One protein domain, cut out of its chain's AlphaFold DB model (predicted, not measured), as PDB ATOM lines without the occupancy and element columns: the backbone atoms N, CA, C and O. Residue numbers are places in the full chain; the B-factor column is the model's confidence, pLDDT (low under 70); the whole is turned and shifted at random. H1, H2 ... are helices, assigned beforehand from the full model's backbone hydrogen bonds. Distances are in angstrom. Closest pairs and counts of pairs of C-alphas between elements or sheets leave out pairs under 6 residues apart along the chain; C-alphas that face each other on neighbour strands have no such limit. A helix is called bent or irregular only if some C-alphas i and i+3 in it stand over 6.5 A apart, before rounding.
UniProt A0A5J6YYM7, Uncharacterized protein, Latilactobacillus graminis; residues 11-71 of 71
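AT A GLANCE: This is residues 11 to 71 of the 71 residues of an uncharacterized protein of Latilactobacillus graminis (UniProt A0A5J6YYM7). Three helices of similar length, H2, H3 and H4, run back and forth in a splayed arrangement: H3 and H4 open from their tight link as a narrow V, and H2 bridges its wide end. H2 and H3 make a helical hairpin, the last part of H4, residues 66 to 70, packs on H2, and the short H1 sits by the first residue of H2. The printed part has 61 residues with four named helices, in the order H1, H2, H3, H4, and no named strand; the class is all helix. The whole is compact, with a radius of gyration of the C-alphas of 11.0 A, and spans 30 by 22 by 18 A.

HOW THE PARTS SIT: Start at the longest helix, H3, residues 44 to 56. It touches H2, residues 28 to 39, with residues 32 to 37 of H2 alone; look at Tyr 36 and Thr 47, whose C-alphas are the closest, 5.4 A apart. This hairpin runs opposite ways at a steep tilt of 37 degrees, only just beyond shallow. On H2, go to Leu 32: its C-alpha is 6.7 A from that of Ala 66, the closest pair between H2 and H4, residues 59 to 70. H4 touches H2 with residues 66 to 70 alone, and the two run the same way at a steep tilt of 40 degrees. H3 and H4 are close but not clearly touching, the C-alphas of Tyr 54 and Val 62 being closest at 6.3 A; they run opposite ways at a shallow tilt of 34.5 degrees, only just short of steep. H1, residues 15 to 18, is close to but not clearly touching H2, with the C-alphas of Met 15 and Val 28 closest at 5.3 A. H1 is also close to but not clearly touching H4, through Val 18 and Lys 63, whose C-alphas are 7.9 A apart, and it is apart from H3. In H2 and H4 every O i to N i+4 pair is within hydrogen-bond range; in H3 5 of 9 are, and H1 is too short for such a pair.

IN THESE COORDINATES: Find C-alpha 44 at (204.439, 211.602, 208.433); from there H3 runs 19.5 A to C-alpha 56. It is irregular, but only just: C-alphas 50 and 53 are 6.7 A apart. H2 begins at C-alpha 28, at (202.505, 212.337, 225.628), and spans 16.6 A to Ala 39. H4 spans 15.8 A from Asn 59 to C-alpha 70 at (201.065, 203.066, 224.553). H1 is four residues from Met 15 to Val 18, 5.3 A from first to last C-alpha.

THE WHOLE: Look at Glu 20 and Asp 45 for the two C-alphas farthest apart, 30.9 A. The printed part runs from residue 11 to residue 71, the chain's last residue, and has no cut. The links from H2 to H3 and from H3 to H4 are tight, the one from H1 to H2 is short, and no link is long. Read the B-factor column for the model's confidence: the mean pLDDT of the printed part is 89.6, and no printed residue is under 70.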
ATOM      1  N   LEU A  11     198.574 216.302 226.249       85.94
ATOM      2  CA  LEU A  11     199.531 216.168 225.154       85.94
ATOM      3  C   LEU A  11     200.893 216.842 225.397       85.94
ATOM      4  O   LEU A  11     201.864 216.397 224.804       85.94
ATOM      5  N   ASP A  12     200.969 217.907 226.195       87.94
ATOM      6  CA  ASP A  12     202.200 218.661 226.489       87.94
ATOM      7  C   ASP A  12     202.865 218.240 227.810       87.94
ATOM      8  O   ASP A  12     203.909 218.777 228.173       87.94
ATOM      9  N   MET A  13     202.274 217.293 228.540       89.31
ATOM     10  CA  MET A  13     202.837 216.773 229.786       89.31
ATOM     11  C   MET A  13     203.728 215.560 229.515       89.31
ATOM     12  O   MET A  13     203.620 214.912 228.469       89.31
ATOM     13  N   LYS A  14     204.611 215.236 230.462       91.81
ATOM     14  CA  LYS A  14     205.410 214.009 230.391       91.81
ATOM     15  C   LYS A  14     204.540 212.779 230.609       91.81
ATOM     16  O   LYS A  14     203.584 212.825 231.385       91.81
ATOM     17  N   MET A  15     204.907 211.668 229.978       89.62
ATOM     18  CA  MET A  15     204.251 210.383 230.209       89.62
ATOM     19  C   MET A  15     204.296 210.010 231.696       89.62
ATOM     20  O   MET A  15     203.253 209.684 232.249       89.62
ATOM     21  N   SER A  16     205.439 210.194 232.359       91.94
ATOM     22  CA  SER A  16     205.613 209.953 233.799       91.94
ATOM     23  C   SER A  16     204.816 210.863 234.734       91.94
ATOM     24  O   SER A  16     204.506 210.484 235.860       91.94
ATOM     25  N   GLU A  17     204.426 212.058 234.287       89.25
ATOM     26  CA  GLU A  17     203.585 212.969 235.079       89.25
ATOM     27  C   GLU A  17     202.093 212.633 234.966       89.25
ATOM     28  O   GLU A  17     201.288 213.006 235.822       89.25
ATOM     29  N   VAL A  18     201.705 211.953 233.886       88.56
ATOM     30  CA  VAL A  18     200.307 211.687 233.544       88.56
ATOM     31  C   VAL A  18     199.927 210.234 233.811       88.56
ATOM     32  O   VAL A  18     198.814 209.979 234.280       88.56
ATOM     33  N   PHE A  19     200.810 209.293 233.500       87.81
ATOM     34  CA  PHE A  19     200.563 207.858 233.508       87.81
ATOM     35  C   PHE A  19     201.424 207.177 234.568       87.81
ATOM     36  O   PHE A  19     202.635 207.097 234.430       87.81
ATOM     37  N   GLU A  20     200.788 206.602 235.589       88.44
ATOM     38  CA  GLU A  20     201.494 205.919 236.687       88.44
ATOM     39  C   GLU A  20     202.250 204.652 236.247       88.44
ATOM     40  O   GLU A  20     203.079 204.135 236.988       88.44
ATOM     41  N   TRP A  21     201.949 204.118 235.061       87.50
ATOM     42  CA  TRP A  21     202.598 202.927 234.509       87.50
ATOM     43  C   TRP A  21     203.820 203.245 233.639       87.50
ATOM     44  O   TRP A  21     204.526 202.322 233.237       87.50
ATOM     45  N   SER A  22     204.041 204.518 233.306       88.38
ATOM     46  CA  SER A  22     205.145 204.950 232.457       88.38
ATOM     47  C   SER A  22     206.126 205.766 233.285       88.38
ATOM     48  O   SER A  22     205.736 206.746 233.900       88.38
ATOM     49  N   ASP A  23     207.404 205.402 233.254       88.94
ATOM     50  CA  ASP A  23     208.486 206.222 233.817       88.94
ATOM     51  C   ASP A  23     209.177 207.069 232.730       88.94
ATOM     52  O   ASP A  23     210.244 207.639 232.954       88.94
ATOM     53  N   ASP A  24     208.598 207.134 231.526       88.94
ATOM     54  CA  ASP A  24     209.202 207.830 230.394       88.94
ATOM     55  C   ASP A  24     209.071 209.357 230.552       88.94
ATOM     56  O   ASP A  24     208.004 209.900 230.854       88.94
ATOM     57  N   ASP A  25     210.178 210.060 230.327       90.69
ATOM     58  CA  ASP A  25     210.241 211.522 230.301       90.69
ATOM     59  C   ASP A  25     209.738 212.114 228.974       90.69
ATOM     60  O   ASP A  25     209.620 213.336 228.840       90.69
ATOM     61  N   THR A  26     209.440 211.261 227.993       91.62
ATOM     62  CA  THR A  26     208.863 211.647 226.708       91.62
ATOM     63  C   THR A  26     207.498 212.294 226.917       91.62
ATOM     64  O   THR A  26     206.699 211.898 227.767       91.62
ATOM     65  N   ILE A  27     207.215 213.323 226.126       92.25
ATOM     66  CA  ILE A  27     205.946 214.048 226.177       92.25
ATOM     67  C   ILE A  27     204.844 213.169 225.562       92.25
ATOM     68  O   ILE A  27     205.080 212.516 224.546       92.25
ATOM     69  N   VAL A  28     203.623 213.177 226.115       90.12
ATOM     70  CA  VAL A  28     202.505 212.337 225.628       90.12
ATOM     71  C   VAL A  28     202.261 212.497 224.123       90.12
ATOM     72  O   VAL A  28     202.015 211.513 223.423       90.12
ATOM     73  N   ARG A  29     202.354 213.724 223.592       90.75
ATOM     74  CA  ARG A  29     202.237 213.988 222.149       90.75
ATOM     75  C   ARG A  29     203.274 213.222 221.336       90.75
ATOM     76  O   ARG A  29     202.908 212.641 220.319       90.75
ATOM     77  N   ASP A  30     204.529 213.245 221.763       91.94
ATOM     78  CA  ASP A  30     205.627 212.611 221.035       91.94
ATOM     79  C   ASP A  30     205.546 211.091 221.153       91.94
ATOM     80  O   ASP A  30     205.750 210.397 220.161       91.94
ATOM     81  N   ALA A  31     205.144 210.567 222.314       92.44
ATOM     82  CA  ALA A  31     204.908 209.138 222.494       92.44
ATOM     83  C   ALA A  31     203.799 208.623 221.554       92.44
ATOM     84  O   ALA A  31     203.997 207.644 220.831       92.44
ATOM     85  N   LEU A  32     202.660 209.328 221.485       91.00
ATOM     86  CA  LEU A  32     201.581 209.033 220.533       91.00
ATOM     87  C   LEU A  32     202.049 209.161 219.080       91.00
ATOM     88  O   LEU A  32     201.750 208.300 218.252       91.00
ATOM     89  N   TRP A  33     202.786 210.226 218.760       92.31
ATOM     90  CA  TRP A  33     203.325 210.448 217.423       92.31
ATOM     91  C   TRP A  33     204.243 209.302 216.998       92.31
ATOM     92  O   TRP A  33     204.078 208.775 215.900       92.31
ATOM     93  N   ASN A  34     205.144 208.863 217.878       92.25
ATOM     94  CA  ASN A  34     206.076 207.778 217.602       92.25
ATOM     95  C   ASN A  34     205.348 206.439 217.401       92.25
ATOM     96  O   ASN A  34     205.636 205.722 216.448       92.25
ATOM     97  N   HIS A  35     204.329 206.143 218.216       92.94
ATOM     98  CA  HIS A  35     203.476 204.966 218.018       92.94
ATOM     99  C   HIS A  35     202.834 204.948 216.619       92.94
ATOM    100  O   HIS A  35     202.890 203.943 215.911       92.94
ATOM    101  N   TYR A  36     202.257 206.074 216.189       92.31
ATOM    102  CA  TYR A  36     201.675 206.185 214.852       92.31
ATOM    103  C   TYR A  36     202.725 206.162 213.740       92.31
ATOM    104  O   TYR A  36     202.449 205.620 212.672       92.31
ATOM    105  N   MET A  37     203.916 206.720 213.967       92.00
ATOM    106  CA  MET A  37     205.029 206.623 213.024       92.00
ATOM    107  C   MET A  37     205.399 205.162 212.787       92.00
ATOM    108  O   MET A  37     205.439 204.745 211.636       92.00
ATOM    109  N   GLU A  38     205.600 204.374 213.839       92.56
ATOM    110  CA  GLU A  38     205.900 202.945 213.707       92.56
ATOM    111  C   GLU A  38     204.757 202.183 213.016       92.56
ATOM    112  O   GLU A  38     204.989 201.417 212.079       92.56
ATOM    113  N   ALA A  39     203.502 202.460 213.390       92.44
ATOM    114  CA  ALA A  39     202.333 201.819 212.784       92.44
ATOM    115  C   ALA A  39     202.144 202.161 211.291       92.44
ATOM    116  O   ALA A  39     201.666 201.327 210.520       92.44
ATOM    117  N   ASN A  40     202.527 203.369 210.872       91.00
ATOM    118  CA  ASN A  40     202.361 203.871 209.505       91.00
ATOM    119  C   ASN A  40     203.642 203.755 208.655       91.00
ATOM    120  O   ASN A  40     203.772 204.465 207.657       91.00
ATOM    121  N   ALA A  41     204.607 202.909 209.041       92.50
ATOM    122  CA  ALA A  41     205.894 202.764 208.345       92.50
ATOM    123  C   ALA A  41     206.621 204.111 208.130       92.50
ATOM    124  O   ALA A  41     207.114 204.420 207.044       92.50
ATOM    125  N   HIS A  42     206.635 204.933 209.180       91.12
ATOM    126  CA  HIS A  42     207.220 206.275 209.256       91.12
ATOM    127  C   HIS A  42     206.595 207.304 208.305       91.12
ATOM    128  O   HIS A  42     207.206 208.326 207.987       91.12
ATOM    129  N   ASN A  43     205.353 207.076 207.868       94.06
ATOM    130  CA  ASN A  43     204.623 208.033 207.049       94.06
ATOM    131  C   ASN A  43     204.118 209.220 207.886       94.06
ATOM    132  O   ASN A  43     203.123 209.135 208.613       94.06
ATOM    133  N   THR A  44     204.775 210.367 207.721       90.88
ATOM    134  CA  THR A  44     204.439 211.602 208.433       90.88
ATOM    135  C   THR A  44     203.043 212.127 208.105       90.88
ATOM    136  O   THR A  44     202.379 212.653 208.997       90.88
ATOM    137  N   ASP A  45     202.552 211.969 206.873       93.88
ATOM    138  CA  ASP A  45     201.236 212.486 206.471       93.88
ATOM    139  C   ASP A  45     200.102 211.746 207.188       93.88
ATOM    140  O   ASP A  45     199.154 212.364 207.689       93.88
ATOM    141  N   GLN A  46     200.220 210.419 207.290       92.81
ATOM    142  CA  GLN A  46     199.257 209.586 208.010       92.81
ATOM    143  C   GLN A  46     199.311 209.844 209.512       92.81
ATOM    144  O   GLN A  46     198.269 209.998 210.149       92.81
ATOM    145  N   THR A  47     200.513 209.980 210.069       90.81
ATOM    146  CA  THR A  47     200.681 210.296 211.486       90.81
ATOM    147  C   THR A  47     200.099 211.668 211.835       90.81
ATOM    148  O   THR A  47     199.381 211.805 212.823       90.81
ATOM    149  N   VAL A  48     200.313 212.691 211.002       89.44
ATOM    150  CA  VAL A  48     199.695 214.013 211.195       89.44
ATOM    151  C   VAL A  48     198.169 213.920 211.109       89.44
ATOM    152  O   VAL A  48     197.465 214.543 211.907       89.44
ATOM    153  N   ALA A  49     197.634 213.132 210.171       92.25
ATOM    154  CA  ALA A  49     196.196 212.892 210.071       92.25
ATOM    155  C   ALA A  49     195.634 212.198 211.324       92.25
ATOM    156  O   ALA A  49     194.561 212.584 211.789       92.25
ATOM    157  N   ALA A  50     196.375 211.247 211.898       89.56
ATOM    158  CA  ALA A  50     196.021 210.550 213.131       89.56
ATOM    159  C   ALA A  50     196.129 211.441 214.381       89.56
ATOM    160  O   ALA A  50     195.324 211.290 215.293       89.56
ATOM    161  N   MET A  51     197.058 212.406 214.408       88.00
ATOM    162  CA  MET A  51     197.252 213.333 215.534       88.00
ATOM    163  C   MET A  51     196.266 214.515 215.538       88.00
ATOM    164  O   MET A  51     195.933 215.045 216.598       88.00
ATOM    165  N   LYS A  52     195.738 214.931 214.378       88.19
ATOM    166  CA  LYS A  52     194.772 216.049 214.263       88.19
ATOM    167  C   LYS A  52     193.550 215.955 215.199       88.19
ATOM    168  O   LYS A  52     193.184 216.987 215.765       88.19
ATOM    169  N   PRO A  53     192.890 214.792 215.370       88.38
ATOM    170  CA  PRO A  53     191.764 214.639 216.289       88.38
ATOM    171  C   PRO A  53     192.123 214.928 217.748       88.38
ATOM    172  O   PRO A  53     191.311 215.526 218.449       88.38
ATOM    173  N   TYR A  54     193.338 214.583 218.189       85.06
ATOM    174  CA  TYR A  54     193.777 214.765 219.576       85.06
ATOM    175  C   TYR A  54     193.780 216.238 220.004       85.06
ATOM    176  O   TYR A  54     193.488 216.540 221.154       85.06
ATOM    177  N   LEU A  55     194.009 217.171 219.071       81.75
ATOM    178  CA  LEU A  55     193.946 218.618 219.333       81.75
ATOM    179  C   LEU A  55     192.529 219.125 219.655       81.75
ATOM    180  O   LEU A  55     192.369 220.236 220.153       81.75
ATOM    181  N   LYS A  56     191.498 218.343 219.322       83.75
ATOM    182  CA  LYS A  56     190.085 218.663 219.577       83.75
ATOM    183  C   LYS A  56     189.477 217.807 220.691       83.75
ATOM    184  O   LYS A  56     188.348 218.077 221.090       83.75
ATOM    185  N   MET A  57     190.189 216.777 221.143       83.31
ATOM    186  CA  MET A  57     189.753 215.870 222.202       83.31
ATOM    187  C   MET A  57     189.945 216.494 223.584       83.31
ATOM    188  O   MET A  57     190.765 217.395 223.774       83.31
ATOM    189  N   SER A  58     189.185 216.006 224.562       86.88
ATOM    190  CA  SER A  58     189.372 216.407 225.954       86.88
ATOM    191  C   SER A  58     190.605 215.722 226.537       86.88
ATOM    192  O   SER A  58     190.966 214.622 226.129       86.88
ATOM    193  N   ASN A  59     191.210 216.322 227.562       84.38
ATOM    194  CA  ASN A  59     192.342 215.730 228.281       84.38
ATOM    195  C   ASN A  59     192.067 214.288 228.757       84.38
ATOM    196  O   ASN A  59     192.961 213.455 228.690       84.38
ATOM    197  N   ALA A  60     190.839 213.991 229.200       87.50
ATOM    198  CA  ALA A  60     190.432 212.641 229.595       87.50
ATOM    199  C   ALA A  60     190.443 211.658 228.412       87.50
ATOM    200  O   ALA A  60     191.054 210.599 228.517       87.50
ATOM    201  N   ASP A  61     189.857 212.045 227.274       89.38
ATOM    202  CA  ASP A  61     189.817 211.215 226.062       89.38
ATOM    203  C   ASP A  61     191.232 210.930 225.535       89.38
ATOM    204  O   ASP A  61     191.547 209.809 225.143       89.38
ATOM    205  N   VAL A  62     192.104 211.948 225.542       87.81
ATOM    206  CA  VAL A  62     193.516 211.800 225.158       87.81
ATOM    207  C   VAL A  62     194.211 210.796 226.071       87.81
ATOM    208  O   VAL A  62     194.947 209.944 225.580       87.81
ATOM    209  N   LYS A  63     193.972 210.887 227.381       88.56
ATOM    210  CA  LYS A  63     194.580 210.012 228.382       88.56
ATOM    211  C   LYS A  63     194.140 208.558 228.178       88.56
ATOM    212  O   LYS A  63     194.991 207.687 228.072       88.56
ATOM    213  N   GLU A  64     192.842 208.317 227.994       91.19
ATOM    214  CA  GLU A  64     192.296 206.983 227.701       91.19
ATOM    215  C   GLU A  64     192.852 206.403 226.387       91.19
ATOM    216  O   GLU A  64     193.261 205.245 226.328       91.19
ATOM    217  N   LYS A  65     192.925 207.218 225.326       89.75
ATOM    218  CA  LYS A  65     193.518 206.813 224.040       89.75
ATOM    219  C   LYS A  65     194.996 206.464 224.176       89.75
ATOM    220  O   LYS A  65     195.431 205.463 223.618       89.75
ATOM    221  N   ALA A  66     195.756 207.287 224.890       89.50
ATOM    222  CA  ALA A  66     197.174 207.064 225.122       89.50
ATOM    223  C   ALA A  66     197.415 205.788 225.934       89.50
ATOM    224  O   ALA A  66     198.252 204.988 225.535       89.50
ATOM    225  N   GLU A  67     196.634 205.524 226.985       90.31
ATOM    226  CA  GLU A  67     196.711 204.252 227.721       90.31
ATOM    227  C   GLU A  67     196.374 203.047 226.844       90.31
ATOM    228  O   GLU A  67     196.990 202.001 226.993       90.31
ATOM    229  N   ALA A  68     195.424 203.174 225.917       91.00
ATOM    230  CA  ALA A  68     195.053 202.079 225.027       91.00
ATOM    231  C   ALA A  68     196.087 201.789 223.921       91.00
ATOM    232  O   ALA A  68     196.087 200.686 223.377       91.00
ATOM    233  N   LEU A  69     196.912 202.772 223.545       89.69
ATOM    234  CA  LEU A  69     197.875 202.659 222.438       89.69
ATOM    235  C   LEU A  69     199.322 202.457 222.902       89.69
ATOM    236  O   LEU A  69     200.110 201.857 222.175       89.69
ATOM    237  N   LEU A  70     199.685 203.008 224.064       86.88
ATOM    238  CA  LEU A  70     201.065 203.066 224.553       86.88
ATOM    239  C   LEU A  70     201.370 202.056 225.671       86.88
ATOM    240  O   LEU A  70     202.543 201.868 225.985       86.88
ATOM    241  N   LYS A  71     200.345 201.435 226.269       84.12
ATOM    242  CA  LYS A  71     200.491 200.322 227.219       84.12
ATOM    243  C   LYS A  71     200.670 198.996 226.487       84.12
ATOM    244  O   LYS A  71     201.465 198.170 226.985       84.12
TER     245      LYS A  71